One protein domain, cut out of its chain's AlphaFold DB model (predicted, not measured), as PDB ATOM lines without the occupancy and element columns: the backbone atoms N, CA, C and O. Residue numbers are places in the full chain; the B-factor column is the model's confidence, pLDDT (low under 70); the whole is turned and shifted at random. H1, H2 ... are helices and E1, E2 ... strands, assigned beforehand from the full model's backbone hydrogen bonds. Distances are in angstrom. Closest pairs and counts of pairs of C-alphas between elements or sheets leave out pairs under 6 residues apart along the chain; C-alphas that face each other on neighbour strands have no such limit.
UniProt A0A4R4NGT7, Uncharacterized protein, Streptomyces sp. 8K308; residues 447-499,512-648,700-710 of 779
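This is residues 447 to 499, 512 to 648 and 700 to 710 of the 779 residues of an uncharacterized protein of Streptomyces sp. 8K308 (UniProt A0A4R4NGT7). Two long helices, H7 and H8, run opposite ways as a helical hairpin, and H5 and H6 cross over one side of both. On that side H4 also packs on H7, beyond these three lie H1, H2 and the small strand hairpin E1 and E2, and short H3 packs on residues 559 to 563 of H6; on the other side H10 packs on H7, and H9 folds back from the end of H8. The printed part has 201 residues, with ten named helices and two named strands in the order H1, H2, H3, H4, H5, E1, E2, H6, H7, H8, H9, H10; the class is mostly helix, and the sheet, order E1 - E2, is antiparallel. The whole is compact, with a radius of gyration of the C-alphas of 17.6 A and spans of 56 by 41 by 30 A; residues 595 to 600 and 634 to 639 stick out.

H1 is residues 451 to 461, 15.5 A long, with C-alpha 451 at (57.821, 27.503, 233.678). H2, residues 473 to 491, is 26.6 A long, and H3 is residues 493 to 496. H4 is residues 514 to 525, 15.9 A, and H5 is residues 527 to 534. E1 is residues 541 to 543, and E2, residues 546 to 553, is 17.0 A long and bends by 65 degrees at residue 549. H6, residues 554 to 566, is 17.8 A long. H7, residues 569 to 596, measures 40.0 A from C-alpha 569 at (48.629, 12.946, 239.246), and H8, residues 607 to 633, measures 39.1 A. H9 is residues 638 to 648 and H10 residues 700 to 710, each 15.0 A long; C-alpha 710 is at (50.793, 14.248, 268.603).

H7 is the hub, touching five helices. With residues 583 to 594 alone it touches H8, at a shallow tilt of 17 degrees, opposite ways; the closest C-alphas, those of Thr 590 and Leu 607, are 6.2 A apart. H5 touches H7 about perpendicular, at 88 degrees, closest at Gly 527 and His 582, 5.5 A, and touches H8 about perpendicular, at 75 degrees, closest at Ala 534 and Leu 617, 4.8 A. H6 touches H8 at a steep tilt of 61 degrees, closest at Arg 562 and Ala 624, 4.6 A. H4 touches H7 at a shallow tilt of 14 degrees, the same way, closest at Gly 525 and Asp 578, 5.3 A. H1 touches H4 at a shallow tilt of 18 degrees, closest at Gly 454 and Val 516, 4.1 A. H2 touches H6 about perpendicular, at 80 degrees, closest at Ala 490 and Leu 560, 4.4 A. H3 touches H6, closest at Pro 493 and Asn 559, 6.2 A. In the hairpin of E1 and E2, N 543 and O 549 are 2.9 A apart and N 541 and O 551 3.0 A, within hydrogen-bond range. H10 touches H7 at a steep tilt of 39 degrees, closest at Arg 588 and Gly 707, 4.2 A. H8 touches H9 with residues 629 to 633 alone, closest at Asp 632 and Ala 640, 5.2 A; H7 and H9 are apart. Every O i to N i+4 pair is within hydrogen-bond range in H1, H2, H4, H5, H6, H7, H8, H9 and H10; H3 is too short for such a pair.

The two C-alphas farthest apart, those of Ser 447 and Gly 599, are 57.0 A from each other. Residues 500 to 511 are not printed, with 11.3 A between C-alphas 499 and 512, and residues 649 to 699 are not printed, with 19.1 A between C-alphas 648 and 700. Of the links that are printed whole, H1 to H2 is long, with 11 residues. The mean pLDDT of the printed part is 86.1; 21 residues are under 70, among them 635 to 648, and the mean of H9 is 49.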
ATOM      1  N   SER A 447      56.363  29.936 225.545       90.88
ATOM      2  CA  SER A 447      57.333  29.185 224.729       90.88
ATOM      3  C   SER A 447      58.137  28.129 225.500       90.88
ATOM      4  O   SER A 447      58.507  27.099 224.927       90.88
ATOM      5  N   ASP A 448      58.358  28.347 226.796       93.06
ATOM      6  CA  ASP A 448      59.046  27.457 227.739       93.06
ATOM      7  C   ASP A 448      58.107  26.452 228.424       93.06
ATOM      8  O   ASP A 448      58.517  25.729 229.329       93.06
ATOM      9  N   ARG A 449      56.848  26.386 227.983       92.25
ATOM     10  CA  ARG A 449      55.770  25.675 228.673       92.25
ATOM     11  C   ARG A 449      55.475  26.241 230.061       92.25
ATOM     12  O   ARG A 449      55.298  25.485 231.014       92.25
ATOM     13  N   GLY A 450      55.433  27.565 230.169       93.56
ATOM     14  CA  GLY A 450      54.898  28.298 231.313       93.56
ATOM     15  C   GLY A 450      55.691  28.117 232.598       93.56
ATOM     16  O   GLY A 450      55.128  28.328 233.666       93.56
ATOM     17  N   VAL A 451      56.957  27.699 232.509       95.75
ATOM     18  CA  VAL A 451      57.821  27.503 233.678       95.75
ATOM     19  C   VAL A 451      58.085  28.846 234.341       95.75
ATOM     20  O   VAL A 451      57.686  29.024 235.485       95.75
ATOM     21  N   ALA A 452      58.610  29.820 233.596       96.69
ATOM     22  CA  ALA A 452      58.895  31.151 234.123       96.69
ATOM     23  C   ALA A 452      57.621  31.889 234.572       96.69
ATOM     24  O   ALA A 452      57.611  32.559 235.597       96.69
ATOM     25  N   ALA A 453      56.512  31.728 233.841       97.19
ATOM     26  CA  ALA A 453      55.219  32.291 234.237       97.19
ATOM     27  C   ALA A 453      54.684  31.672 235.539       97.19
ATOM     28  O   ALA A 453      54.152  32.383 236.388       97.19
ATOM     29  N   GLY A 454      54.824  30.353 235.704       96.88
ATOM     30  CA  GLY A 454      54.443  29.651 236.926       96.88
ATOM     31  C   GLY A 454      55.323  30.034 238.117       96.88
ATOM     32  O   GLY A 454      54.794  30.312 239.191       96.88
ATOM     33  N   GLU A 455      56.642  30.098 237.929       97.38
ATOM     34  CA  GLU A 455      57.597  30.541 238.955       97.38
ATOM     35  C   GLU A 455      57.283  31.965 239.418       97.38
ATOM     36  O   GLU A 455      57.067  32.166 240.611       97.38
ATOM     37  N   LEU A 456      57.075  32.894 238.480       97.81
ATOM     38  CA  LEU A 456      56.722  34.278 238.789       97.81
ATOM     39  C   LEU A 456      55.379  34.400 239.531       97.81
ATOM     40  O   LEU A 456      55.277  35.122 240.525       97.81
ATOM     41  N   LEU A 457      54.333  33.685 239.091       97.75
ATOM     42  CA  LEU A 457      53.045  33.654 239.800       97.75
ATOM     43  C   LEU A 457      53.224  33.131 241.229       97.75
ATOM     44  O   LEU A 457      52.715  33.734 242.175       97.75
ATOM     45  N   ARG A 458      53.989  32.049 241.399       97.12
ATOM     46  CA  ARG A 458      54.292  31.472 242.710       97.12
ATOM     47  C   ARG A 458      55.058  32.458 243.589       97.12
ATOM     48  O   ARG A 458      54.616  32.714 244.705       97.12
ATOM     49  N   ALA A 459      56.163  33.026 243.119       96.69
ATOM     50  CA  ALA A 459      56.975  33.950 243.904       96.69
ATOM     51  C   ALA A 459      56.197  35.213 244.292       96.69
ATOM     52  O   ALA A 459      56.346  35.703 245.408       96.69
ATOM     53  N   SER A 460      55.318  35.694 243.408       97.25
ATOM     54  CA  SER A 460      54.470  36.862 243.661       97.25
ATOM     55  C   SER A 460      53.364  36.625 244.691       97.25
ATOM     56  O   SER A 460      52.846  37.582 245.254       97.25
ATOM     57  N   ALA A 461      52.970  35.371 244.925       97.44
ATOM     58  CA  ALA A 461      51.858  35.026 245.802       97.44
ATOM     59  C   ALA A 461      52.312  34.392 247.119       97.44
ATOM     60  O   ALA A 461      51.614  34.508 248.111       97.44
ATOM     61  N   MET A 462      53.461  33.723 247.166       96.81
ATOM     62  CA  MET A 462      53.941  33.046 248.376       96.81
ATOM     63  C   MET A 462      54.624  34.031 249.337       96.81
ATOM     64  O   MET A 462      55.220  34.997 248.863       96.81
ATOM     65  N   PRO A 463      54.586  33.815 250.667       91.69
ATOM     66  CA  PRO A 463      55.323  34.653 251.618       91.69
ATOM     67  C   PRO A 463      56.835  34.552 251.379       91.69
ATOM     68  O   PRO A 463      57.335  33.490 251.000       91.69
ATOM     69  N   ALA A 464      57.572  35.640 251.617       85.62
ATOM     70  CA  ALA A 464      59.008  35.707 251.319       85.62
ATOM     71  C   ALA A 464      59.847  34.691 252.122       85.62
ATOM     72  O   ALA A 464      60.841  34.168 251.620       85.62
ATOM     73  N   ASP A 465      59.437  34.380 253.357       84.38
ATOM     74  CA  ASP A 465      60.074  33.354 254.192       84.38
ATOM     75  C   ASP A 465      59.540  31.935 253.928       84.38
ATOM     76  O   ASP A 465      60.087  30.963 254.448       84.38
ATOM     77  N   GLY A 466      58.496  31.811 253.101       82.19
ATOM     78  CA  GLY A 466      57.823  30.561 252.768       82.19
ATOM     79  C   GLY A 466      56.906  30.005 253.861       82.19
ATOM     80  O   GLY A 466      56.386  28.904 253.680       82.19
ATOM     81  N   PHE A 467      56.709  30.716 254.977       84.69
ATOM     82  CA  PHE A 467      55.958  30.206 256.125       84.69
ATOM     83  C   PHE A 467      54.699  31.004 256.432       84.69
ATOM     84  O   PHE A 467      53.649  30.384 256.621       84.69
ATOM     85  N   ARG A 468      54.793  32.333 256.567       89.25
ATOM     86  CA  ARG A 468      53.658  33.147 257.030       89.25
ATOM     87  C   ARG A 468      53.616  34.532 256.406       89.25
ATOM     88  O   ARG A 468      54.655  35.153 256.209       89.25
ATOM     89  N   PHE A 469      52.407  35.030 256.157       90.44
ATOM     90  CA  PHE A 469      52.215  36.433 255.807       90.44
ATOM     91  C   PHE A 469      52.266  37.289 257.076       90.44
ATOM     92  O   PHE A 469      51.758  36.915 258.135       90.44
ATOM     93  N   THR A 470      52.890  38.455 256.974       90.62
ATOM     94  CA  THR A 470      52.837  39.499 258.000       90.62
ATOM     95  C   THR A 470      51.853  40.599 257.592       90.62
ATOM     96  O   THR A 470      51.346  40.620 256.474       90.62
ATOM     97  N   ASP A 471      51.624  41.575 258.473       89.88
ATOM     98  CA  ASP A 471      50.840  42.778 258.148       89.88
ATOM     99  C   ASP A 471      51.624  43.793 257.282       89.88
ATOM    100  O   ASP A 471      51.256  44.971 257.191       89.88
ATOM    101  N   SER A 472      52.753  43.383 256.690       94.50
ATOM    102  CA  SER A 472      53.555  44.262 255.843       94.50
ATOM    103  C   SER A 472      52.804  44.610 254.546       94.50
ATOM    104  O   SER A 472      52.062  43.784 254.010       94.50
ATOM    105  N   PRO A 473      52.992  45.822 253.988       94.38
ATOM    106  CA  PRO A 473      52.407  46.175 252.695       94.38
ATOM    107  C   PRO A 473      52.770  45.196 251.568       94.38
ATOM    108  O   PRO A 473      51.950  44.962 250.682       94.38
ATOM    109  N   GLU A 474      53.972  44.619 251.619       94.38
ATOM    110  CA  GLU A 474      54.446  43.620 250.662       94.38
ATOM    111  C   GLU A 474      53.652  42.312 250.764       94.38
ATOM    112  O   GLU A 474      53.136  41.822 249.761       94.38
ATOM    113  N   ASP A 475      53.477  41.774 251.971       94.94
ATOM    114  CA  ASP A 475      52.701  40.548 252.172       94.94
ATOM    115  C   ASP A 475      51.227  40.739 251.812       94.94
ATOM    116  O   ASP A 475      50.621  39.860 251.202       94.94
ATOM    117  N   LEU A 476      50.653  41.917 252.076       94.94
ATOM    118  CA  LEU A 476      49.303  42.251 251.610       94.94
ATOM    119  C   LEU A 476      49.201  42.242 250.075       94.94
ATOM    120  O   LEU A 476      48.175  41.822 249.526       94.94
ATOM    121  N   ALA A 477      50.244  42.691 249.369       96.56
ATOM    122  CA  ALA A 477      50.307  42.599 247.914       96.56
ATOM    123  C   ALA A 477      50.405  41.136 247.452       96.56
ATOM    124  O   ALA A 477      49.690  40.756 246.523       96.56
ATOM    125  N   ARG A 478      51.193  40.297 248.140       97.12
ATOM    126  CA  ARG A 478      51.320  38.854 247.849       97.12
ATOM    127  C   ARG A 478      50.003  38.108 248.057       97.12
ATOM    128  O   ARG A 478      49.527  37.413 247.157       97.12
ATOM    129  N   VAL A 479      49.323  38.352 249.180       96.75
ATOM    130  CA  VAL A 479      47.972  37.831 249.446       96.75
ATOM    131  C   VAL A 479      47.015  38.217 248.317       96.75
ATOM    132  O   VAL A 479      46.246  37.374 247.848       96.75
ATOM    133  N   ARG A 480      47.091  39.459 247.823       97.31
ATOM    134  CA  ARG A 480      46.281  39.930 246.693       97.31
ATOM    135  C   ARG A 480      46.620  39.267 245.367       97.31
ATOM    136  O   ARG A 480      45.689  38.881 244.657       97.31
ATOM    137  N   ALA A 481      47.896  39.096 245.051       97.88
ATOM    138  CA  ALA A 481      48.330  38.363 243.870       97.88
ATOM    139  C   ALA A 481      47.826  36.910 243.900       97.88
ATOM    140  O   ALA A 481      47.236  36.439 242.924       97.88
ATOM    141  N   GLY A 482      47.954  36.223 245.041       97.81
ATOM    142  CA  GLY A 482      47.435  34.863 245.198       97.81
ATOM    143  C   GLY A 482      45.912  34.786 245.138       97.81
ATOM    144  O   GLY A 482      45.383  33.923 244.445       97.81
ATOM    145  N   TYR A 483      45.183  35.722 245.755       97.88
ATOM    146  CA  TYR A 483      43.727  35.805 245.594       97.88
ATOM    147  C   TYR A 483      43.328  35.939 244.123       97.88
ATOM    148  O   TYR A 483      42.500  35.166 243.646       97.88
ATOM    149  N   ASN A 484      43.923  36.888 243.395       98.00
ATOM    150  CA  ASN A 484      43.609  37.116 241.987       98.00
ATOM    151  C   ASN A 484      43.928  35.877 241.134       98.00
ATOM    152  O   ASN A 484      43.140  35.519 240.262       98.00
ATOM    153  N   THR A 485      45.043  35.198 241.425       97.81
ATOM    154  CA  THR A 485      45.457  33.926 240.807       97.81
ATOM    155  C   THR A 485      44.407  32.838 241.026       97.81
ATOM    156  O   THR A 485      43.885  32.274 240.064       97.81
ATOM    157  N   LEU A 486      44.038  32.574 242.281       97.75
ATOM    158  CA  LEU A 486      43.072  31.533 242.631       97.75
ATOM    159  C   LEU A 486      41.666  31.853 242.117       97.75
ATOM    160  O   LEU A 486      40.988  30.975 241.586       97.75
ATOM    161  N   GLN A 487      41.233  33.111 242.227       97.44
ATOM    162  CA  GLN A 487      39.940  33.563 241.717       97.44
ATOM    163  C   GLN A 487      39.862  33.421 240.194       97.44
ATOM    164  O   GLN A 487      38.815  33.038 239.669       97.44
ATOM    165  N   TYR A 488      40.940  33.723 239.468       97.06
ATOM    166  CA  TYR A 488      40.951  33.593 238.017       97.06
ATOM    167  C   TYR A 488      40.710  32.142 237.585       97.06
ATOM    168  O   TYR A 488      39.785  31.884 236.815       97.06
ATOM    169  N   VAL A 489      41.474  31.200 238.151       95.88
ATOM    170  CA  VAL A 489      41.327  29.753 237.904       95.88
ATOM    171  C   VAL A 489      39.915  29.282 238.263       95.88
ATOM    172  O   VAL A 489      39.258  28.594 237.484       95.88
ATOM    173  N   ALA A 490      39.420  29.710 239.423       95.88
ATOM    174  CA  ALA A 490      38.097  29.367 239.927       95.88
ATOM    175  C   ALA A 490      36.936  29.840 239.031       95.88
ATOM    176  O   ALA A 490      35.927  29.143 238.896       95.88
ATOM    177  N   SER A 491      37.080  31.023 238.430       95.56
ATOM    178  CA  SER A 491      36.044  31.660 237.607       95.56
ATOM    179  C   SER A 491      36.102  31.274 236.128       95.56
ATOM    180  O   SER A 491      35.125  31.507 235.419       95.56
ATOM    181  N   HIS A 492      37.201  30.659 235.676       94.19
ATOM    182  CA  HIS A 492      37.401  30.218 234.290       94.19
ATOM    183  C   HIS A 492      37.809  28.734 234.194       94.19
ATOM    184  O   HIS A 492      38.750  28.408 233.466       94.19
ATOM    185  N   PRO A 493      37.152  27.795 234.905       89.56
ATOM    186  CA  PRO A 493      37.583  26.394 234.951       89.56
ATOM    187  C   PRO A 493      37.622  25.732 233.564       89.56
ATOM    188  O   PRO A 493      38.372  24.783 233.343       89.56
ATOM    189  N   GLU A 494      36.833  26.217 232.607       86.31
ATOM    190  CA  GLU A 494      36.834  25.765 231.215       86.31
ATOM    191  C   GLU A 494      38.130  26.067 230.454       86.31
ATOM    192  O   GLU A 494      38.414  25.381 229.474       86.31
ATOM    193  N   GLU A 495      38.917  27.054 230.889       85.81
ATOM    194  CA  GLU A 495      40.230  27.344 230.303       85.81
ATOM    195  C   GLU A 495      41.285  26.311 230.743       85.81
ATOM    196  O   GLU A 495      42.239  26.062 230.006       85.81
ATOM    197  N   PHE A 496      41.077  25.667 231.900       82.38
ATOM    198  CA  PHE A 496      42.011  24.720 232.526       82.38
ATOM    199  C   PHE A 496      41.587  23.251 232.379       82.38
ATOM    200  O   PHE A 496      42.436  22.357 232.363       82.38
ATOM    201  N   THR A 497      40.295  22.975 232.208       74.69
ATOM    202  CA  THR A 497      39.799  21.603 232.056       74.69
ATOM    203  C   THR A 497      40.232  21.021 230.703       74.69
ATOM    204  O   THR A 497      39.932  21.597 229.656       74.69
ATOM    205  N   GLU A 498      40.882  19.848 230.701       65.00
ATOM    206  CA  GLU A 498      41.273  19.143 229.470       65.00
ATOM    207  C   GLU A 498      40.066  18.966 228.529       65.00
ATOM    208  O   GLU A 498      39.045  18.358 228.876       65.00
ATOM    209  N   VAL A 499      40.180  19.506 227.311       60.12
ATOM    210  CA  VAL A 499      39.202  19.262 226.246       60.12
ATOM    211  C   VAL A 499      39.389  17.821 225.756       60.12
ATOM    212  O   VAL A 499      40.522  17.446 225.451       60.12
ATOM    213  N   VAL A 512      47.047  25.493 229.106       61.88
ATOM    214  CA  VAL A 512      47.502  25.595 230.487       61.88
ATOM    215  C   VAL A 512      48.685  24.676 230.649       61.88
ATOM    216  O   VAL A 512      48.573  23.451 230.700       61.88
ATOM    217  N   HIS A 513      49.838  25.311 230.723       78.94
ATOM    218  CA  HIS A 513      51.078  24.626 230.982       78.94
ATOM    219  C   HIS A 513      51.080  23.996 232.369       78.94
ATOM    220  O   HIS A 513      50.698  24.636 233.350       78.94
ATOM    221  N   ALA A 514      51.577  22.761 232.462       87.12
ATOM    222  CA  ALA A 514      51.679  22.024 233.722       87.12
ATOM    223  C   ALA A 514      52.393  22.827 234.830       87.12
ATOM    224  O   ALA A 514      52.044  22.698 235.996       87.12
ATOM    225  N   ALA A 515      53.345  23.697 234.472       91.31
ATOM    226  CA  ALA A 515      54.040  24.555 235.430       91.31
ATOM    227  C   ALA A 515      53.163  25.683 236.007       91.31
ATOM    228  O   ALA A 515      53.199  25.918 237.210       91.31
ATOM    229  N   VAL A 516      52.317  26.331 235.194       93.44
ATOM    230  CA  VAL A 516      51.339  27.321 235.688       93.44
ATOM    231  C   VAL A 516      50.308  26.638 236.588       93.44
ATOM    232  O   VAL A 516      49.950  27.176 237.634       93.44
ATOM    233  N   ARG A 517      49.886  25.420 236.221       92.94
ATOM    234  CA  ARG A 517      49.024  24.585 237.064       92.94
ATOM    235  C   ARG A 517      49.648  24.256 238.407       92.94
ATOM    236  O   ARG A 517      49.011  24.433 239.442       92.94
ATOM    237  N   GLN A 518      50.901  23.827 238.383       94.69
ATOM    238  CA  GLN A 518      51.642  23.564 239.601       94.69
ATOM    239  C   GLN A 518      51.746  24.817 240.479       94.69
ATOM    240  O   GLN A 518      51.554  24.724 241.685       94.69
ATOM    241  N   ALA A 519      51.967  25.993 239.888       96.19
ATOM    242  CA  ALA A 519      52.074  27.240 240.635       96.19
ATOM    243  C   ALA A 519      50.796  27.584 241.415       96.19
ATOM    244  O   ALA A 519      50.874  27.835 242.615       96.19
ATOM    245  N   TYR A 520      49.612  27.558 240.787       96.19
ATOM    246  CA  TYR A 520      48.379  27.838 241.536       96.19
ATOM    247  C   TYR A 520      47.985  26.705 242.489       96.19
ATOM    248  O   TYR A 520      47.297  26.970 243.474       96.19
ATOM    249  N   ALA A 521      48.433  25.469 242.249       96.31
ATOM    250  CA  ALA A 521      48.288  24.379 243.210       96.31
ATOM    251  C   ALA A 521      49.152  24.586 244.455       96.31
ATOM    252  O   ALA A 521      48.646  24.421 245.563       96.31
ATOM    253  N   ASP A 522      50.400  25.025 244.285       96.38
ATOM    254  CA  ASP A 522      51.293  25.378 245.390       96.38
ATOM    255  C   ASP A 522      50.724  26.554 246.201       96.38
ATOM    256  O   ASP A 522      50.722  26.520 247.431       96.38
ATOM    257  N   ILE A 523      50.174  27.570 245.518       97.31
ATOM    258  CA  ILE A 523      49.503  28.709 246.162       97.31
ATOM    259  C   ILE A 523      48.266  28.232 246.934       97.31
ATOM    260  O   ILE A 523      48.108  28.569 248.103       97.31
ATOM    261  N   ALA A 524      47.399  27.418 246.320       97.06
ATOM    262  CA  ALA A 524      46.191  26.903 246.970       97.06
ATOM    263  C   ALA A 524      46.492  25.951 248.138       97.06
ATOM    264  O   ALA A 524      45.705  25.890 249.078       97.06
ATOM    265  N   GLY A 525      47.586  25.188 248.060       96.31
ATOM    266  CA  GLY A 525      48.012  24.218 249.071       96.31
ATOM    267  C   GLY A 525      48.740  24.838 250.264       96.31
ATOM    268  O   GLY A 525      48.865  24.198 251.307       96.31
ATOM    269  N   HIS A 526      49.203  26.083 250.153       96.62
ATOM    270  CA  HIS A 526      49.854  26.774 251.260       96.62
ATOM    271  C   HIS A 526      48.876  27.018 252.421       96.62
ATOM    272  O   HIS A 526      47.742  27.461 252.222       96.62
ATOM    273  N   GLY A 527      49.331  26.765 253.653       94.62
ATOM    274  CA  GLY A 527      48.473  26.696 254.841       94.62
ATOM    275  C   GLY A 527      47.595  27.928 255.057       94.62
ATOM    276  O   GLY A 527      46.394  27.793 255.258       94.62
ATOM    277  N   GLU A 528      48.147  29.136 254.915       94.12
ATOM    278  CA  GLU A 528      47.324  30.330 255.121       94.12
ATOM    279  C   GLU A 528      46.353  30.637 253.965       94.12
ATOM    280  O   GLU A 528      45.393  31.389 254.139       94.12
ATOM    281  N   TYR A 529      46.592  30.100 252.765       96.12
ATOM    282  CA  TYR A 529      45.600  30.163 251.692       96.12
ATOM    283  C   TYR A 529      44.494  29.137 251.941       96.12
ATOM    284  O   TYR A 529      43.332  29.464 251.720       96.12
ATOM    285  N   LEU A 530      44.811  27.954 252.478       95.75
ATOM    286  CA  LEU A 530      43.810  26.972 252.909       95.75
ATOM    287  C   LEU A 530      42.900  27.519 254.020       95.75
ATOM    288  O   LEU A 530      41.685  27.354 253.917       95.75
ATOM    289  N   ASP A 531      43.448  28.244 255.001       92.75
ATOM    290  CA  ASP A 531      42.655  28.943 256.029       92.75
ATOM    291  C   ASP A 531      41.672  29.949 255.395       92.75
ATOM    292  O   ASP A 531      40.486  30.004 255.732       92.75
ATOM    293  N   ARG A 532      42.132  30.724 254.404       93.94
ATOM    294  CA  ARG A 532      41.287  31.682 253.668       93.94
ATOM    295  C   ARG A 532      40.252  30.980 252.778       93.94
ATOM    296  O   ARG A 532      39.116  31.433 252.686       93.94
ATOM    297  N   LEU A 533      40.609  29.849 252.168       94.56
ATOM    298  CA  LEU A 533      39.719  29.030 251.336       94.56
ATOM    299  C   LEU A 533      38.684  28.246 252.156       94.56
ATOM    300  O   LEU A 533      37.646  27.858 251.609       94.56
ATOM    301  N   ALA A 534      38.918  28.012 253.449       90.56
ATOM    302  CA  ALA A 534      37.917  27.431 254.337       90.56
ATOM    303  C   ALA A 534      36.688  28.347 254.460       90.56
ATOM    304  O   ALA A 534      35.555  27.859 254.442       90.56
ATOM    305  N   ASN A 535      36.904  29.665 254.440       87.50
ATOM    306  CA  ASN A 535      35.848  30.668 254.448       87.50
ATOM    307  C   ASN A 535      35.105  30.745 253.102       87.50
ATOM    308  O   ASN A 535      35.704  30.751 252.026       87.50
ATOM    309  N   THR A 536      33.774  30.868 253.153       84.25
ATOM    310  CA  THR A 536      32.928  31.101 251.966       84.25
ATOM    311  C   THR A 536      32.105  32.363 252.079       84.25
ATOM    312  O   THR A 536      31.615  32.696 253.158       84.25
ATOM    313  N   GLN A 537      31.846  32.994 250.936       88.88
ATOM    314  CA  GLN A 537      30.873  34.077 250.815       88.88
ATOM    315  C   GLN A 537      29.936  33.871 249.625       88.88
ATOM    316  O   GLN A 537      30.144  32.996 248.791       88.88
ATOM    317  N   GLU A 538      28.889  34.694 249.521       86.94
ATOM    318  CA  GLU A 538      28.037  34.709 248.323       86.94
ATOM    319  C   GLU A 538      28.802  35.179 247.076       86.94
ATOM    320  O   GLU A 538      28.440  34.830 245.955       86.94
ATOM    321  N   ARG A 539      29.850  35.994 247.255       89.62
ATOM    322  CA  ARG A 539      30.678  36.534 246.173       89.62
ATOM    323  C   ARG A 539      32.147  36.478 246.562       89.62
ATOM    324  O   ARG A 539      32.480  36.814 247.691       89.62
ATOM    325  N   SER A 540      33.000  36.112 245.609       93.12
ATOM    326  CA  SER A 540      34.451  36.175 245.779       93.12
ATOM    327  C   SER A 540      34.894  37.618 246.015       93.12
ATOM    328  O   SER A 540      34.504  38.513 245.263       93.12
ATOM    329  N   GLY A 541      35.716  37.847 247.037       93.62
ATOM    330  CA  GLY A 541      36.167  39.193 247.387       93.62
ATOM    331  C   GLY A 541      37.029  39.257 248.642       93.62
ATOM    332  O   GLY A 541      37.085  38.312 249.429       93.62
ATOM    333  N   PHE A 542      37.664  40.412 248.831       93.25
ATOM    334  CA  PHE A 542      38.273  40.798 250.102       93.25
ATOM    335  C   PHE A 542      37.205  41.211 251.109       93.25
ATOM    336  O   PHE A 542      36.234  41.894 250.761       93.25
ATOM    337  N   LEU A 543      37.413  40.849 252.372       87.88
ATOM    338  CA  LEU A 543      36.564  41.299 253.463       87.88
ATOM    339  C   LEU A 543      36.758  42.803 253.673       87.88
ATOM    340  O   LEU A 543      37.873  43.298 253.814       87.88
ATOM    341  N   SER A 544      35.661  43.561 253.709       83.06
ATOM    342  CA  SER A 544      35.707  45.033 253.744       83.06
ATOM    343  C   SER A 544      36.405  45.617 254.979       83.06
ATOM    344  O   SER A 544      36.795  46.783 254.971       83.06
ATOM    345  N   ASN A 545      36.557  44.821 256.036       87.88
ATOM    346  CA  ASN A 545      37.188  45.173 257.302       87.88
ATOM    347  C   ASN A 545      38.564  44.515 257.526       87.88
ATOM    348  O   ASN A 545      39.173  44.803 258.553       87.88
ATOM    349  N   GLN A 546      39.035  43.655 256.617       88.31
ATOM    350  CA  GLN A 546      40.286  42.898 256.748       88.31
ATOM    351  C   GLN A 546      40.971  42.801 255.373       88.31
ATOM    352  O   GLN A 546      40.593  41.959 254.556       88.31
ATOM    353  N   PRO A 547      41.924  43.699 255.058       85.31
ATOM    354  CA  PRO A 547      42.543  43.771 253.729       85.31
ATOM    355  C   PRO A 547      43.407  42.548 253.376       85.31
ATOM    356  O   PRO A 547      43.740  42.363 252.210       85.31
ATOM    357  N   ASP A 548      43.755  41.741 254.373       88.31
ATOM    358  CA  ASP A 548      44.543  40.509 254.330       88.31
ATOM    359  C   ASP A 548      43.684  39.234 254.248       88.31
ATOM    360  O   ASP A 548      44.218  38.137 254.063       88.31
ATOM    361  N   VAL A 549      42.358  39.353 254.366       90.81
ATOM    362  CA  VAL A 549      41.436  38.213 254.342       90.81
ATOM    363  C   VAL A 549      40.532  38.298 253.121       90.81
ATOM    364  O   VAL A 549      39.838  39.291 252.879       90.81
ATOM    365  N   PHE A 550      40.509  37.215 252.353       95.38
ATOM    366  CA  PHE A 550      39.587  37.028 251.243       95.38
ATOM    367  C   PHE A 550      38.803  35.732 251.426       95.38
ATOM    368  O   PHE A 550      39.230  34.826 252.137       95.38
ATOM    369  N   ALA A 551      37.677  35.643 250.732       94.56
ATOM    370  CA  ALA A 551      36.941  34.405 250.558       94.56
ATOM    371  C   ALA A 551      36.583  34.230 249.082       94.56
ATOM    372  O   ALA A 551      36.363  35.208 248.358       94.56
ATOM    373  N   LEU A 552      36.507  32.977 248.642       95.62
ATOM    374  CA  LEU A 552      35.903  32.636 247.358       95.62
ATOM    375  C   LEU A 552      34.407  32.359 247.544       95.62
ATOM    376  O   LEU A 552      33.950  31.958 248.621       95.62
ATOM    377  N   SER A 553      33.634  32.568 246.480       95.75
ATOM    378  CA  SER A 553      32.265  32.070 246.430       95.75
ATOM    379  C   SER A 553      32.257  30.542 246.504       95.75
ATOM    380  O   SER A 553      33.238  29.890 246.139       95.75
ATOM    381  N   THR A 554      31.160  29.947 246.974       92.56
ATOM    382  CA  THR A 554      31.038  28.479 247.022       92.56
ATOM    383  C   THR A 554      31.283  27.844 245.651       92.56
ATOM    384  O   THR A 554      31.970  26.825 245.566       92.56
ATOM    385  N   ASP A 555      30.772  28.461 244.584       93.19
ATOM    386  CA  ASP A 555      30.938  27.974 243.213       93.19
ATOM    387  C   ASP A 555      32.391  28.091 242.747       93.19
ATOM    388  O   ASP A 555      32.959  27.106 242.280       93.19
ATOM    389  N   ASP A 556      33.018  29.253 242.955       95.38
ATOM    390  CA  ASP A 556      34.425  29.487 242.616       95.38
ATOM    391  C   ASP A 556      35.338  28.505 243.364       95.38
ATOM    392  O   ASP A 556      36.188  27.843 242.768       95.38
ATOM    393  N   ARG A 557      35.122  28.320 244.669       95.19
ATOM    394  CA  ARG A 557      35.902  27.370 245.468       95.19
ATOM    395  C   ARG A 557      35.748  25.933 244.973       95.19
ATOM    396  O   ARG A 557      36.740  25.218 244.839       95.19
ATOM    397  N   ASN A 558      34.518  25.504 244.686       91.69
ATOM    398  CA  ASN A 558      34.264  24.167 244.151       91.69
ATOM    399  C   ASN A 558      34.912  23.986 242.769       91.69
ATOM    400  O   ASN A 558      35.451  22.918 242.488       91.69
ATOM    401  N   ASN A 559      34.890  25.017 241.920       93.31
ATOM    402  CA  ASN A 559      35.551  25.006 240.616       93.31
ATOM    403  C   ASN A 559      37.074  24.889 240.747       93.31
ATOM    404  O   ASN A 559      37.664  24.057 240.061       93.31
ATOM    405  N   LEU A 560      37.687  25.656 241.654       95.19
ATOM    406  CA  LEU A 560      39.121  25.596 241.942       95.19
ATOM    407  C   LEU A 560      39.540  24.200 242.413       95.19
ATOM    408  O   LEU A 560      40.446  23.600 241.842       95.19
ATOM    409  N   PHE A 561      38.869  23.646 243.429       95.31
ATOM    410  CA  PHE A 561      39.206  22.312 243.933       95.31
ATOM    411  C   PHE A 561      38.957  21.223 242.900       95.31
ATOM    412  O   PHE A 561      39.737  20.277 242.821       95.31
ATOM    413  N   ARG A 562      37.913  21.354 242.078       92.81
ATOM    414  CA  ARG A 562      37.670  20.429 240.971       92.81
ATOM    415  C   ARG A 562      38.832  20.439 239.987       92.81
ATOM    416  O   ARG A 562      39.268  19.369 239.583       92.81
ATOM    417  N   ASP A 563      39.327  21.614 239.614       92.31
ATOM    418  CA  ASP A 563      40.461  21.724 238.701       92.31
ATOM    419  C   ASP A 563      41.750  21.147 239.316       92.31
ATOM    420  O   ASP A 563      42.379  20.279 238.714       92.31
ATOM    421  N   LEU A 564      42.073  21.503 240.565       93.62
ATOM    422  CA  LEU A 564      43.235  20.967 241.291       93.62
ATOM    423  C   LEU A 564      43.205  19.439 241.422       93.62
ATOM    424  O   LEU A 564      44.223  18.764 241.271       93.62
ATOM    425  N   LEU A 565      42.027  18.876 241.694       92.38
ATOM    426  CA  LEU A 565      41.841  17.434 241.833       92.38
ATOM    427  C   LEU A 565      41.743  16.703 240.489       92.38
ATOM    428  O   LEU A 565      41.998  15.497 240.461       92.38
ATOM    429  N   GLY A 566      41.344  17.405 239.427       89.06
ATOM    430  CA  GLY A 566      41.238  16.904 238.056       89.06
ATOM    431  C   GLY A 566      42.511  17.100 237.226       89.06
ATOM    432  O   GLY A 566      42.559  16.637 236.088       89.06
ATOM    433  N   GLY A 567      43.521  17.776 237.784       87.56
ATOM    434  CA  GLY A 567      44.843  17.952 237.192       87.56
ATOM    435  C   GLY A 567      45.625  16.643 237.039       87.56
ATOM    436  O   GLY A 567      45.112  15.539 237.246       87.56
ATOM    437  N   ASP A 568      46.901  16.751 236.663       87.94
ATOM    438  CA  ASP A 568      47.755  15.567 236.594       87.94
ATOM    439  C   ASP A 568      48.001  14.963 237.990       87.94
ATOM    440  O   ASP A 568      47.785  15.593 239.030       87.94
ATOM    441  N   GLN A 569      48.441  13.703 238.009       88.38
ATOM    442  CA  GLN A 569      48.629  12.946 239.246       88.38
ATOM    443  C   GLN A 569      49.560  13.660 240.234       88.38
ATOM    444  O   GLN A 569      49.325  13.589 241.438       88.38
ATOM    445  N   ARG A 570      50.594  14.353 239.746       90.31
ATOM    446  CA  ARG A 570      51.557  15.033 240.610       90.31
ATOM    447  C   ARG A 570      50.900  16.223 241.299       90.31
ATOM    448  O   ARG A 570      50.959  16.295 242.523       90.31
ATOM    449  N   THR A 571      50.237  17.098 240.542       90.12
ATOM    450  CA  THR A 571      49.504  18.243 241.106       90.12
ATOM    451  C   THR A 571      48.463  17.781 242.128       90.12
ATOM    452  O   THR A 571      48.372  18.335 243.223       90.12
ATOM    453  N   GLN A 572      47.717  16.717 241.814       91.88
ATOM    454  CA  GLN A 572      46.714  16.160 242.717       91.88
ATOM    455  C   GLN A 572      47.332  15.618 244.020       91.88
ATOM    456  O   GLN A 572      46.789  15.850 245.103       91.88
ATOM    457  N   GLU A 573      48.424  14.855 243.933       92.06
ATOM    458  CA  GLU A 573      49.108  14.275 245.094       92.06
ATOM    459  C   GLU A 573      49.737  15.347 245.985       92.06
ATOM    460  O   GLU A 573      49.621  15.259 247.209       92.06
ATOM    461  N   GLU A 574      50.365  16.361 245.390       92.12
ATOM    462  CA  GLU A 574      50.981  17.470 246.119       92.12
ATOM    463  C   GLU A 574      49.915  18.316 246.829       92.12
ATOM    464  O   GLU A 574      49.988  18.459 248.048       92.12
ATOM    465  N   PHE A 575      48.847  18.728 246.134       94.75
ATOM    466  CA  PHE A 575      47.741  19.462 246.760       94.75
ATOM    467  C   PHE A 575      47.083  18.671 247.902       94.75
ATOM    468  O   PHE A 575      46.855  19.207 248.987       94.75
ATOM    469  N   LYS A 576      46.808  17.370 247.707       92.94
ATOM    470  CA  LYS A 576      46.245  16.513 248.769       92.94
ATOM    471  C   LYS A 576      47.191  16.384 249.957       92.94
ATOM    472  O   LYS A 576      46.734  16.405 251.097       92.94
ATOM    473  N   ARG A 577      48.492  16.215 249.711       94.00
ATOM    474  CA  ARG A 577      49.498  16.138 250.774       94.00
ATOM    475  C   ARG A 577      49.507  17.425 251.591       94.00
ATOM    476  O   ARG A 577      49.489  17.339 252.815       94.00
ATOM    477  N   ASP A 578      49.502  18.573 250.931       93.69
ATOM    478  CA  ASP A 578      49.597  19.873 251.590       93.69
ATOM    479  C   ASP A 578      48.307  20.183 252.372       93.69
ATOM    480  O   ASP A 578      48.370  20.579 253.536       93.69
ATOM    481  N   LEU A 579      47.138  19.830 251.820       92.75
ATOM    482  CA  LEU A 579      45.850  19.857 252.522       92.75
ATOM    483  C   LEU A 579      45.848  18.990 253.794       92.75
ATOM    484  O   LEU A 579      45.404  19.434 254.855       92.75
ATOM    485  N   LEU A 580      46.329  17.746 253.704       90.94
ATOM    486  CA  LEU A 580      46.392  16.827 254.846       90.94
ATOM    487  C   LEU A 580      47.391  17.300 255.904       90.94
ATOM    488  O   LEU A 580      47.127  17.171 257.101       90.94
ATOM    489  N   GLN A 581      48.528  17.843 255.469       92.06
ATOM    490  CA  GLN A 581      49.535  18.409 256.356       92.06
ATOM    491  C   GLN A 581      48.970  19.621 257.104       92.06
ATOM    492  O   GLN A 581      49.052  19.660 258.328       92.06
ATOM    493  N   HIS A 582      48.302  20.535 256.399       93.75
ATOM    494  CA  HIS A 582      47.620  21.675 257.005       93.75
ATOM    495  C   HIS A 582      46.549  21.235 258.013       93.75
ATOM    496  O   HIS A 582      46.542  21.707 259.145       93.75
ATOM    497  N   ALA A 583      45.693  20.267 257.664       89.12
ATOM    498  CA  ALA A 583      44.683  19.749 258.587       89.12
ATOM    499  C   ALA A 583      45.302  19.173 259.873       89.12
ATOM    500  O   ALA A 583      44.790  19.404 260.973       89.12
ATOM    501  N   ARG A 584      46.421  18.448 259.744       88.81
ATOM    502  CA  ARG A 584      47.178  17.917 260.883       88.81
ATOM    503  C   ARG A 584      47.773  19.032 261.736       88.81
ATOM    504  O   ARG A 584      47.633  18.984 262.958       88.81
ATOM    505  N   ASP A 585      48.433  20.003 261.114       91.12
ATOM    506  CA  ASP A 585      49.122  21.089 261.810       91.12
ATOM    507  C   ASP A 585      48.124  22.012 262.513       91.12
ATOM    508  O   ASP A 585      48.266  22.255 263.710       91.12
ATOM    509  N   THR A 586      47.035  22.404 261.847       89.62
ATOM    510  CA  THR A 586      45.950  23.196 262.445       89.62
ATOM    511  C   THR A 586      45.314  22.466 263.628       89.62
ATOM    512  O   THR A 586      45.111  23.066 264.689       89.62
ATOM    513  N   ALA A 587      45.044  21.161 263.508       86.38
ATOM    514  CA  ALA A 587      44.499  20.371 264.611       86.38
ATOM    515  C   ALA A 587      45.477  20.271 265.793       86.38
ATOM    516  O   ALA A 587      45.073  20.439 266.948       86.38
ATOM    517  N   ARG A 588      46.764  20.037 265.508       89.31
ATOM    518  CA  ARG A 588      47.834  19.952 266.507       89.31
ATOM    519  C   ARG A 588      48.031  21.275 267.239       89.31
ATOM    520  O   ARG A 588      48.053  21.281 268.467       89.31
ATOM    521  N   ASP A 589      48.148  22.379 266.512       89.31
ATOM    522  CA  ASP A 589      48.363  23.709 267.084       89.31
ATOM    523  C   ASP A 589      47.176  24.124 267.954       89.31
ATOM    524  O   ASP A 589      47.355  24.563 269.091       89.31
ATOM    525  N   THR A 590      45.953  23.869 267.482       86.69
ATOM    526  CA  THR A 590      44.740  24.198 268.237       86.69
ATOM    527  C   THR A 590      44.600  23.346 269.503       86.69
ATOM    528  O   THR A 590      44.254  23.867 270.568       86.69
ATOM    529  N   ALA A 591      44.903  22.045 269.431       86.38
ATOM    530  CA  ALA A 591      44.902  21.162 270.598       86.38
ATOM    531  C   ALA A 591      45.980  21.566 271.614       86.38
ATOM    532  O   ALA A 591      45.693  21.679 272.807       86.38
ATOM    533  N   ARG A 592      47.197  21.857 271.139       89.62
ATOM    534  CA  ARG A 592      48.318  22.300 271.970       89.62
ATOM    535  C   ARG A 592      48.009  23.606 272.688       89.62
ATOM    536  O   ARG A 592      48.205  23.687 273.895       89.62
ATOM    537  N   TRP A 593      47.484  24.601 271.977       89.94
ATOM    538  CA  TRP A 593      47.072  25.860 272.591       89.94
ATOM    539  C   TRP A 593      46.005  25.647 273.665       89.94
ATOM    540  O   TRP A 593      46.094  26.240 274.736       89.94
ATOM    541  N   THR A 594      45.012  24.795 273.389       87.44
ATOM    542  CA  THR A 594      43.918  24.496 274.326       87.44
ATOM    543  C   THR A 594      44.432  23.845 275.616       87.44
ATOM    544  O   THR A 594      43.922  24.157 276.692       87.44
ATOM    545  N   ASP A 595      45.444  22.973 275.523       88.19
ATOM    546  CA  ASP A 595      46.095  22.345 276.683       88.19
ATOM    547  C   ASP A 595      46.989  23.332 277.454       88.19
ATOM    548  O   ASP A 595      46.908  23.429 278.679       88.19
ATOM    549  N   GLU A 596      47.798  24.121 276.740       90.62
ATOM    550  CA  GLU A 596      48.706  25.107 277.340       90.62
ATOM    551  C   GLU A 596      47.952  26.307 277.953       90.62
ATOM    552  O   GLU A 596      48.421  26.899 278.930       90.62
ATOM    553  N   ASN A 597      46.772  26.654 277.426       90.56
ATOM    554  CA  ASN A 597      46.000  27.847 277.791       90.56
ATOM    555  C   ASN A 597      44.518  27.522 278.069       90.56
ATOM    556  O   ASN A 597      43.616  28.015 277.382       90.56
ATOM    557  N   PRO A 598      44.216  26.719 279.104       90.56
ATOM    558  CA  PRO A 598      42.858  26.264 279.364       90.56
ATOM    559  C   PRO A 598      41.907  27.437 279.633       90.56
ATOM    560  O   PRO A 598      42.112  28.242 280.544       90.56
ATOM    561  N   GLY A 599      40.825  27.506 278.852       88.06
ATOM    562  CA  GLY A 599      39.799  28.549 278.958       88.06
ATOM    563  C   GLY A 599      40.137  29.870 278.258       88.06
ATOM    564  O   GLY A 599      39.337  30.802 278.335       88.06
ATOM    565  N   VAL A 600      41.280  29.957 277.573       89.75
ATOM    566  CA  VAL A 600      41.652  31.102 276.731       89.75
ATOM    567  C   VAL A 600      41.416  30.721 275.261       89.75
ATOM    568  O   VAL A 600      41.990  29.731 274.807       89.75
ATOM    569  N   PRO A 601      40.585  31.464 274.501       84.94
ATOM    570  CA  PRO A 601      40.417  31.233 273.060       84.94
ATOM    571  C   PRO A 601      41.763  31.261 272.314       84.94
ATOM    572  O   PRO A 601      42.672  31.972 272.750       84.94
ATOM    573  N   HIS A 602      41.906  30.508 271.214       85.44
ATOM    574  CA  HIS A 602      43.081  30.661 270.341       85.44
ATOM    575  C   HIS A 602      43.108  32.101 269.816       85.44
ATOM    576  O   HIS A 602      42.038  32.668 269.567       85.44
ATOM    577  N   PRO A 603      44.293  32.703 269.610       84.25
ATOM    578  CA  PRO A 603      44.400  33.991 268.925       84.25
ATOM    579  C   PRO A 603      43.715  33.989 267.548       84.25
ATOM    580  O   PRO A 603      43.181  35.015 267.141       84.25
ATOM    581  N   ASP A 604      43.649  32.818 266.911       81.31
ATOM    582  CA  ASP A 604      43.094  32.610 265.564       81.31
ATOM    583  C   ASP A 604      41.664  32.019 265.575       81.31
ATOM    584  O   ASP A 604      41.258  31.379 264.612       81.31
ATOM    585  N   GLY A 605      40.915  32.160 266.678       81.81
ATOM    586  CA  GLY A 605      39.534  31.655 266.816       81.81
ATOM    587  C   GLY A 605      39.379  30.540 267.856       81.81
ATOM    588  O   GLY A 605      40.346  29.946 268.316       81.81
ATOM    589  N   ASP A 606      38.167  30.234 268.316       78.94
ATOM    590  CA  ASP A 606      38.024  29.118 269.265       78.94
ATOM    591  C   ASP A 606      38.241  27.746 268.579       78.94
ATOM    592  O   ASP A 606      38.198  27.616 267.355       78.94
ATOM    593  N   LEU A 607      38.495  26.686 269.364       77.00
ATOM    594  CA  LEU A 607      38.694  25.326 268.829       77.00
ATOM    595  C   LEU A 607      37.538  24.885 267.918       77.00
ATOM    596  O   LEU A 607      37.738  24.101 266.994       77.00
ATOM    597  N   ARG A 608      36.319  25.356 268.194       80.81
ATOM    598  CA  ARG A 608      35.136  24.981 267.430       80.81
ATOM    599  C   ARG A 608      35.136  25.657 266.062       80.81
ATOM    600  O   ARG A 608      34.797  24.981 265.099       80.81
ATOM    601  N   GLU A 609      35.504  26.929 265.987       83.88
ATOM    602  CA  GLU A 609      35.642  27.692 264.746       83.88
ATOM    603  C   GLU A 609      36.703  27.060 263.841       83.88
ATOM    604  O   GLU A 609      36.374  26.617 262.745       83.88
ATOM    605  N   ARG A 610      37.917  26.815 264.351       82.88
ATOM    606  CA  ARG A 610      38.989  26.205 263.538       82.88
ATOM    607  C   ARG A 610      38.656  24.784 263.064       82.88
ATOM    608  O   ARG A 610      38.966  24.405 261.938       82.88
ATOM    609  N   MET A 611      37.992  23.975 263.896       82.81
ATOM    610  CA  MET A 611      37.526  22.640 263.481       82.81
ATOM    611  C   MET A 611      36.360  22.711 262.489       82.81
ATOM    612  O   MET A 611      36.219  21.834 261.636       82.81
ATOM    613  N   GLN A 612      35.518  23.741 262.589       86.62
ATOM    614  CA  GLN A 612      34.466  24.007 261.616       86.62
ATOM    615  C   GLN A 612      35.070  24.397 260.263       86.62
ATOM    616  O   GLN A 612      34.601  23.881 259.250       86.62
ATOM    617  N   ASP A 613      36.120  25.214 260.242       86.12
ATOM    618  CA  ASP A 613      36.833  25.613 259.024       86.12
ATOM    619  C   ASP A 613      37.463  24.404 258.322       86.12
ATOM    620  O   ASP A 613      37.231  24.187 257.130       86.12
ATOM    621  N   LEU A 614      38.139  23.524 259.074       86.44
ATOM    622  CA  LEU A 614      38.636  22.246 258.544       86.44
ATOM    623  C   LEU A 614      37.506  21.374 257.977       86.44
ATOM    624  O   LEU A 614      37.660  20.773 256.913       86.44
ATOM    625  N   GLY A 615      36.352  21.327 258.650       84.12
ATOM    626  CA  GLY A 615      35.176  20.603 258.167       84.12
ATOM    627  C   GLY A 615      34.577  21.202 256.887       84.12
ATOM    628  O   GLY A 615      34.157  20.460 255.997       84.12
ATOM    629  N   GLN A 616      34.559  22.532 256.757       87.50
ATOM    630  CA  GLN A 616      34.105  23.222 255.545       87.50
ATOM    631  C   GLN A 616      35.049  22.971 254.369       87.50
ATOM    632  O   GLN A 616      34.584  22.696 253.259       87.50
ATOM    633  N   LEU A 617      36.357  23.021 254.623       89.12
ATOM    634  CA  LEU A 617      37.391  22.724 253.641       89.12
ATOM    635  C   LEU A 617      37.280  21.272 253.153       89.12
ATOM    636  O   LEU A 617      37.212  21.031 251.948       89.12
ATOM    637  N   GLN A 618      37.152  20.316 254.082       87.12
ATOM    638  CA  GLN A 618      36.922  18.905 253.764       87.12
ATOM    639  C   GLN A 618      35.666  18.722 252.908       87.12
ATOM    640  O   GLN A 618      35.720  18.074 251.865       87.12
ATOM    641  N   GLY A 619      34.543  19.323 253.313       83.50
ATOM    642  CA  GLY A 619      33.283  19.223 252.580       83.50
ATOM    643  C   GLY A 619      33.388  19.746 251.146       83.50
ATOM    644  O   GLY A 619      32.857  19.129 250.224       83.50
ATOM    645  N   ALA A 620      34.111  20.847 250.934       87.00
ATOM    646  CA  ALA A 620      34.345  21.404 249.604       87.00
ATOM    647  C   ALA A 620      35.224  20.492 248.729       87.00
ATOM    648  O   ALA A 620      34.886  20.244 247.572       87.00
ATOM    649  N   VAL A 621      36.308  19.944 249.286       88.56
ATOM    650  CA  VAL A 621      37.186  18.990 248.588       88.56
ATOM    651  C   VAL A 621      36.421  17.721 248.222       88.56
ATOM    652  O   VAL A 621      36.498  17.272 247.078       88.56
ATOM    653  N   THR A 622      35.627  17.173 249.145       85.19
ATOM    654  CA  THR A 622      34.753  16.030 248.868       85.19
ATOM    655  C   THR A 622      33.786  16.362 247.737       85.19
ATOM    656  O   THR A 622      33.770  15.644 246.745       85.19
ATOM    657  N   ASN A 623      33.050  17.476 247.807       83.00
ATOM    658  CA  ASN A 623      32.117  17.874 246.746       83.00
ATOM    659  C   ASN A 623      32.795  17.984 245.370       83.00
ATOM    660  O   ASN A 623      32.228  17.543 244.371       83.00
ATOM    661  N   ALA A 624      34.018  18.514 245.313       87.69
ATOM    662  CA  ALA A 624      34.800  18.578 244.084       87.69
ATOM    663  C   ALA A 624      35.196  17.186 243.550       87.69
ATOM    664  O   ALA A 624      35.066  16.937 242.352       87.69
ATOM    665  N   GLN A 625      35.615  16.256 244.420       87.19
ATOM    666  CA  GLN A 625      35.884  14.859 244.037       87.19
ATOM    667  C   GLN A 625      34.628  14.166 243.493       87.19
ATOM    668  O   GLN A 625      34.700  13.450 242.495       87.19
ATOM    669  N   LEU A 626      33.477  14.390 244.133       82.69
ATOM    670  CA  LEU A 626      32.200  13.823 243.704       82.69
ATOM    671  C   LEU A 626      31.781  14.345 242.326       82.69
ATOM    672  O   LEU A 626      31.329  13.568 241.488       82.69
ATOM    673  N   ASP A 627      31.973  15.640 242.067       82.69
ATOM    674  CA  ASP A 627      31.680  16.225 240.758       82.69
ATOM    675  C   ASP A 627      32.604  15.686 239.654       82.69
ATOM    676  O   ASP A 627      32.142  15.443 238.539       82.69
ATOM    677  N   LEU A 628      33.886  15.435 239.959       83.56
ATOM    678  CA  LEU A 628      34.813  14.789 239.021       83.56
ATOM    679  C   LEU A 628      34.342  13.380 238.638       83.56
ATOM    680  O   LEU A 628      34.236  13.083 237.451       83.56
ATOM    681  N   VAL A 629      33.989  12.548 239.625       81.31
ATOM    682  CA  VAL A 629      33.465  11.190 239.377       81.31
ATOM    683  C   VAL A 629      32.178  11.248 238.554       81.31
ATOM    684  O   VAL A 629      32.043  10.523 237.570       81.31
ATOM    685  N   TYR A 630      31.259  12.151 238.906       81.00
ATOM    686  CA  TYR A 630      30.006  12.326 238.174       81.00
ATOM    687  C   TYR A 630      30.249  12.700 236.704       81.00
ATOM    688  O   TYR A 630      29.613  12.138 235.812       81.00
ATOM    689  N   ARG A 631      31.182  13.617 236.416       74.75
ATOM    690  CA  ARG A 631      31.519  14.002 235.035       74.75
ATOM    691  C   ARG A 631      32.161  12.869 234.247       74.75
ATOM    692  O   ARG A 631      31.825  12.711 233.075       74.75
ATOM    693  N   ASP A 632      33.052  12.109 234.871       71.00
ATOM    694  CA  ASP A 632      33.722  10.976 234.234       71.00
ATOM    695  C   ASP A 632      32.717   9.872 233.863       71.00
ATOM    696  O   ASP A 632      32.750   9.368 232.740       71.00
ATOM    697  N   GLU A 633      31.742   9.576 234.730       65.38
ATOM    698  CA  GLU A 633      30.647   8.637 234.431       65.38
ATOM    699  C   GLU A 633      29.769   9.094 233.253       65.38
ATOM    700  O   GLU A 633      29.277   8.270 232.484       65.38
ATOM    701  N   HIS A 634      29.589  10.406 233.072       70.06
ATOM    702  CA  HIS A 634      28.784  10.967 231.980       70.06
ATOM    703  C   HIS A 634      29.574  11.165 230.676       70.06
ATOM    704  O   HIS A 634      29.004  11.629 229.684       70.06
ATOM    705  N   ARG A 635      30.873  10.835 230.654       59.00
ATOM    706  CA  ARG A 635      31.758  11.005 229.489       59.00
ATOM    707  C   ARG A 635      31.992   9.734 228.659       59.00
ATOM    708  O   ARG A 635      32.689   9.838 227.656       59.00
ATOM    709  N   ASP A 636      31.378   8.589 228.987       56.06
ATOM    710  CA  ASP A 636      31.582   7.300 228.283       56.06
ATOM    711  C   ASP A 636      33.086   6.932 228.130       56.06
ATOM    712  O   ASP A 636      33.506   6.395 227.103       56.06
ATOM    713  N   ASP A 637      33.927   7.255 229.124       55.59
ATOM    714  CA  ASP A 637      35.391   7.132 229.018       55.59
ATOM    715  C   ASP A 637      35.932   5.921 229.811       55.59
ATOM    716  O   ASP A 637      35.647   5.762 230.998       55.59
ATOM    717  N   GLU A 638      36.768   5.069 229.198       52.50
ATOM    718  CA  GLU A 638      37.374   3.875 229.839       52.50
ATOM    719  C   GLU A 638      38.245   4.239 231.066       52.50
ATOM    720  O   GLU A 638      38.511   3.405 231.940       52.50
ATOM    721  N   ARG A 639      38.681   5.503 231.162       48.44
ATOM    722  CA  ARG A 639      39.412   6.054 232.315       48.44
ATOM    723  C   ARG A 639      38.524   6.173 233.561       48.44
ATOM    724  O   ARG A 639      39.035   5.971 234.663       48.44
ATOM    725  N   ALA A 640      37.219   6.408 233.386       49.16
ATOM    726  CA  ALA A 640      36.229   6.423 234.463       49.16
ATOM    727  C   ALA A 640      36.106   5.034 235.097       49.16
ATOM    728  O   ALA A 640      36.186   4.900 236.317       49.16
ATOM    729  N   ASP A 641      36.055   3.983 234.271       51.81
ATOM    730  CA  ASP A 641      36.083   2.596 234.737       51.81
ATOM    731  C   ASP A 641      37.391   2.275 235.475       51.81
ATOM    732  O   ASP A 641      37.372   1.549 236.462       51.81
ATOM    733  N   LEU A 642      38.540   2.810 235.055       52.22
ATOM    734  CA  LEU A 642      39.831   2.600 235.728       52.22
ATOM    735  C   LEU A 642      39.963   3.356 237.061       52.22
ATOM    736  O   LEU A 642      40.471   2.772 238.017       52.22
ATOM    737  N   LEU A 643      39.504   4.609 237.155       50.12
ATOM    738  CA  LEU A 643      39.473   5.379 238.408       50.12
ATOM    739  C   LEU A 643      38.460   4.786 239.389       50.12
ATOM    740  O   LEU A 643      38.792   4.561 240.555       50.12
ATOM    741  N   TRP A 644      37.274   4.430 238.897       51.44
ATOM    742  CA  TRP A 644      36.260   3.717 239.662       51.44
ATOM    743  C   TRP A 644      36.784   2.363 240.139       51.44
ATOM    744  O   TRP A 644      36.736   2.076 241.332       51.44
ATOM    745  N   ASN A 645      37.372   1.542 239.264       50.41
ATOM    746  CA  ASN A 645      37.920   0.236 239.642       50.41
ATOM    747  C   ASN A 645      39.174   0.346 240.524       50.41
ATOM    748  O   ASN A 645      39.353  -0.496 241.400       50.41
ATOM    749  N   GLY A 646      40.020   1.363 240.348       47.88
ATOM    750  CA  GLY A 646      41.196   1.626 241.185       47.88
ATOM    751  C   GLY A 646      40.809   2.045 242.602       47.88
ATOM    752  O   GLY A 646      41.311   1.477 243.575       47.88
ATOM    753  N   TRP A 647      39.833   2.948 242.722       44.69
ATOM    754  CA  TRP A 647      39.218   3.313 243.997       44.69
ATOM    755  C   TRP A 647      38.519   2.106 244.640       44.69
ATOM    756  O   TRP A 647      38.736   1.794 245.812       44.69
ATOM    757  N   THR A 648      37.775   1.326 243.850       42.81
ATOM    758  CA  THR A 648      37.101   0.106 244.318       42.81
ATOM    759  C   THR A 648      38.106  -0.965 244.770       42.81
ATOM    760  O   THR A 648      37.889  -1.611 245.795       42.81
ATOM    761  N   MET A 700      41.912  12.568 255.988       66.25
ATOM    762  CA  MET A 700      41.818  13.902 256.610       66.25
ATOM    763  C   MET A 700      41.342  13.808 258.058       66.25
ATOM    764  O   MET A 700      41.934  14.433 258.933       66.25
ATOM    765  N   GLN A 701      40.359  12.945 258.344       70.00
ATOM    766  CA  GLN A 701      39.967  12.661 259.726       70.00
ATOM    767  C   GLN A 701      41.127  12.027 260.510       70.00
ATOM    768  O   GLN A 701      41.364  12.394 261.656       70.00
ATOM    769  N   TRP A 702      41.893  11.119 259.899       75.44
ATOM    770  CA  TRP A 702      43.101  10.543 260.492       75.44
ATOM    771  C   TRP A 702      44.197  11.587 260.679       75.44
ATOM    772  O   TRP A 702      44.882  11.527 261.689       75.44
ATOM    773  N   ALA A 703      44.365  12.542 259.761       64.62
ATOM    774  CA  ALA A 703      45.321  13.638 259.900       64.62
ATOM    775  C   ALA A 703      44.945  14.560 261.069       64.62
ATOM    776  O   ALA A 703      45.809  14.876 261.886       64.62
ATOM    777  N   ILE A 704      43.659  14.907 261.207       70.12
ATOM    778  CA  ILE A 704      43.119  15.652 262.354       70.12
ATOM    779  C   ILE A 704      43.349  14.861 263.649       70.12
ATOM    780  O   ILE A 704      43.961  15.367 264.589       70.12
ATOM    781  N   ASP A 705      42.935  13.591 263.687       73.19
ATOM    782  CA  ASP A 705      43.136  12.695 264.829       73.19
ATOM    783  C   ASP A 705      44.626  12.541 265.184       73.19
ATOM    784  O   ASP A 705      44.979  12.505 266.361       73.19
ATOM    785  N   ALA A 706      45.508  12.423 264.187       71.75
ATOM    786  CA  ALA A 706      46.951  12.303 264.364       71.75
ATOM    787  C   ALA A 706      47.555  13.601 264.911       71.75
ATOM    788  O   ALA A 706      48.370  13.536 265.827       71.75
ATOM    789  N   GLY A 707      47.117  14.762 264.416       68.50
ATOM    790  CA  GLY A 707      47.524  16.071 264.926       68.50
ATOM    791  C   GLY A 707      47.152  16.255 266.397       68.50
ATOM    792  O   GLY A 707      48.001  16.631 267.204       68.50
ATOM    793  N   VAL A 708      45.922  15.892 266.778       73.62
ATOM    794  CA  VAL A 708      45.478  15.907 268.185       73.62
ATOM    795  C   VAL A 708      46.289  14.919 269.032       73.62
ATOM    796  O   VAL A 708      46.762  15.268 270.114       73.62
ATOM    797  N   ARG A 709      46.512  13.694 268.534       72.56
ATOM    798  CA  ARG A 709      47.319  12.672 269.225       72.56
ATOM    799  C   ARG A 709      48.761  13.128 269.460       72.56
ATOM    800  O   ARG A 709      49.295  12.866 270.534       72.56
ATOM    801  N   ASP A 710      49.394  13.801 268.500       71.81
ATOM    802  CA  ASP A 710      50.793  14.248 268.603       71.81
ATOM    803  C   ASP A 710      51.040  15.193 269.796       71.81
ATOM    804  O   ASP A 710      52.152  15.234 270.325       71.81
TER     805      ASP A 710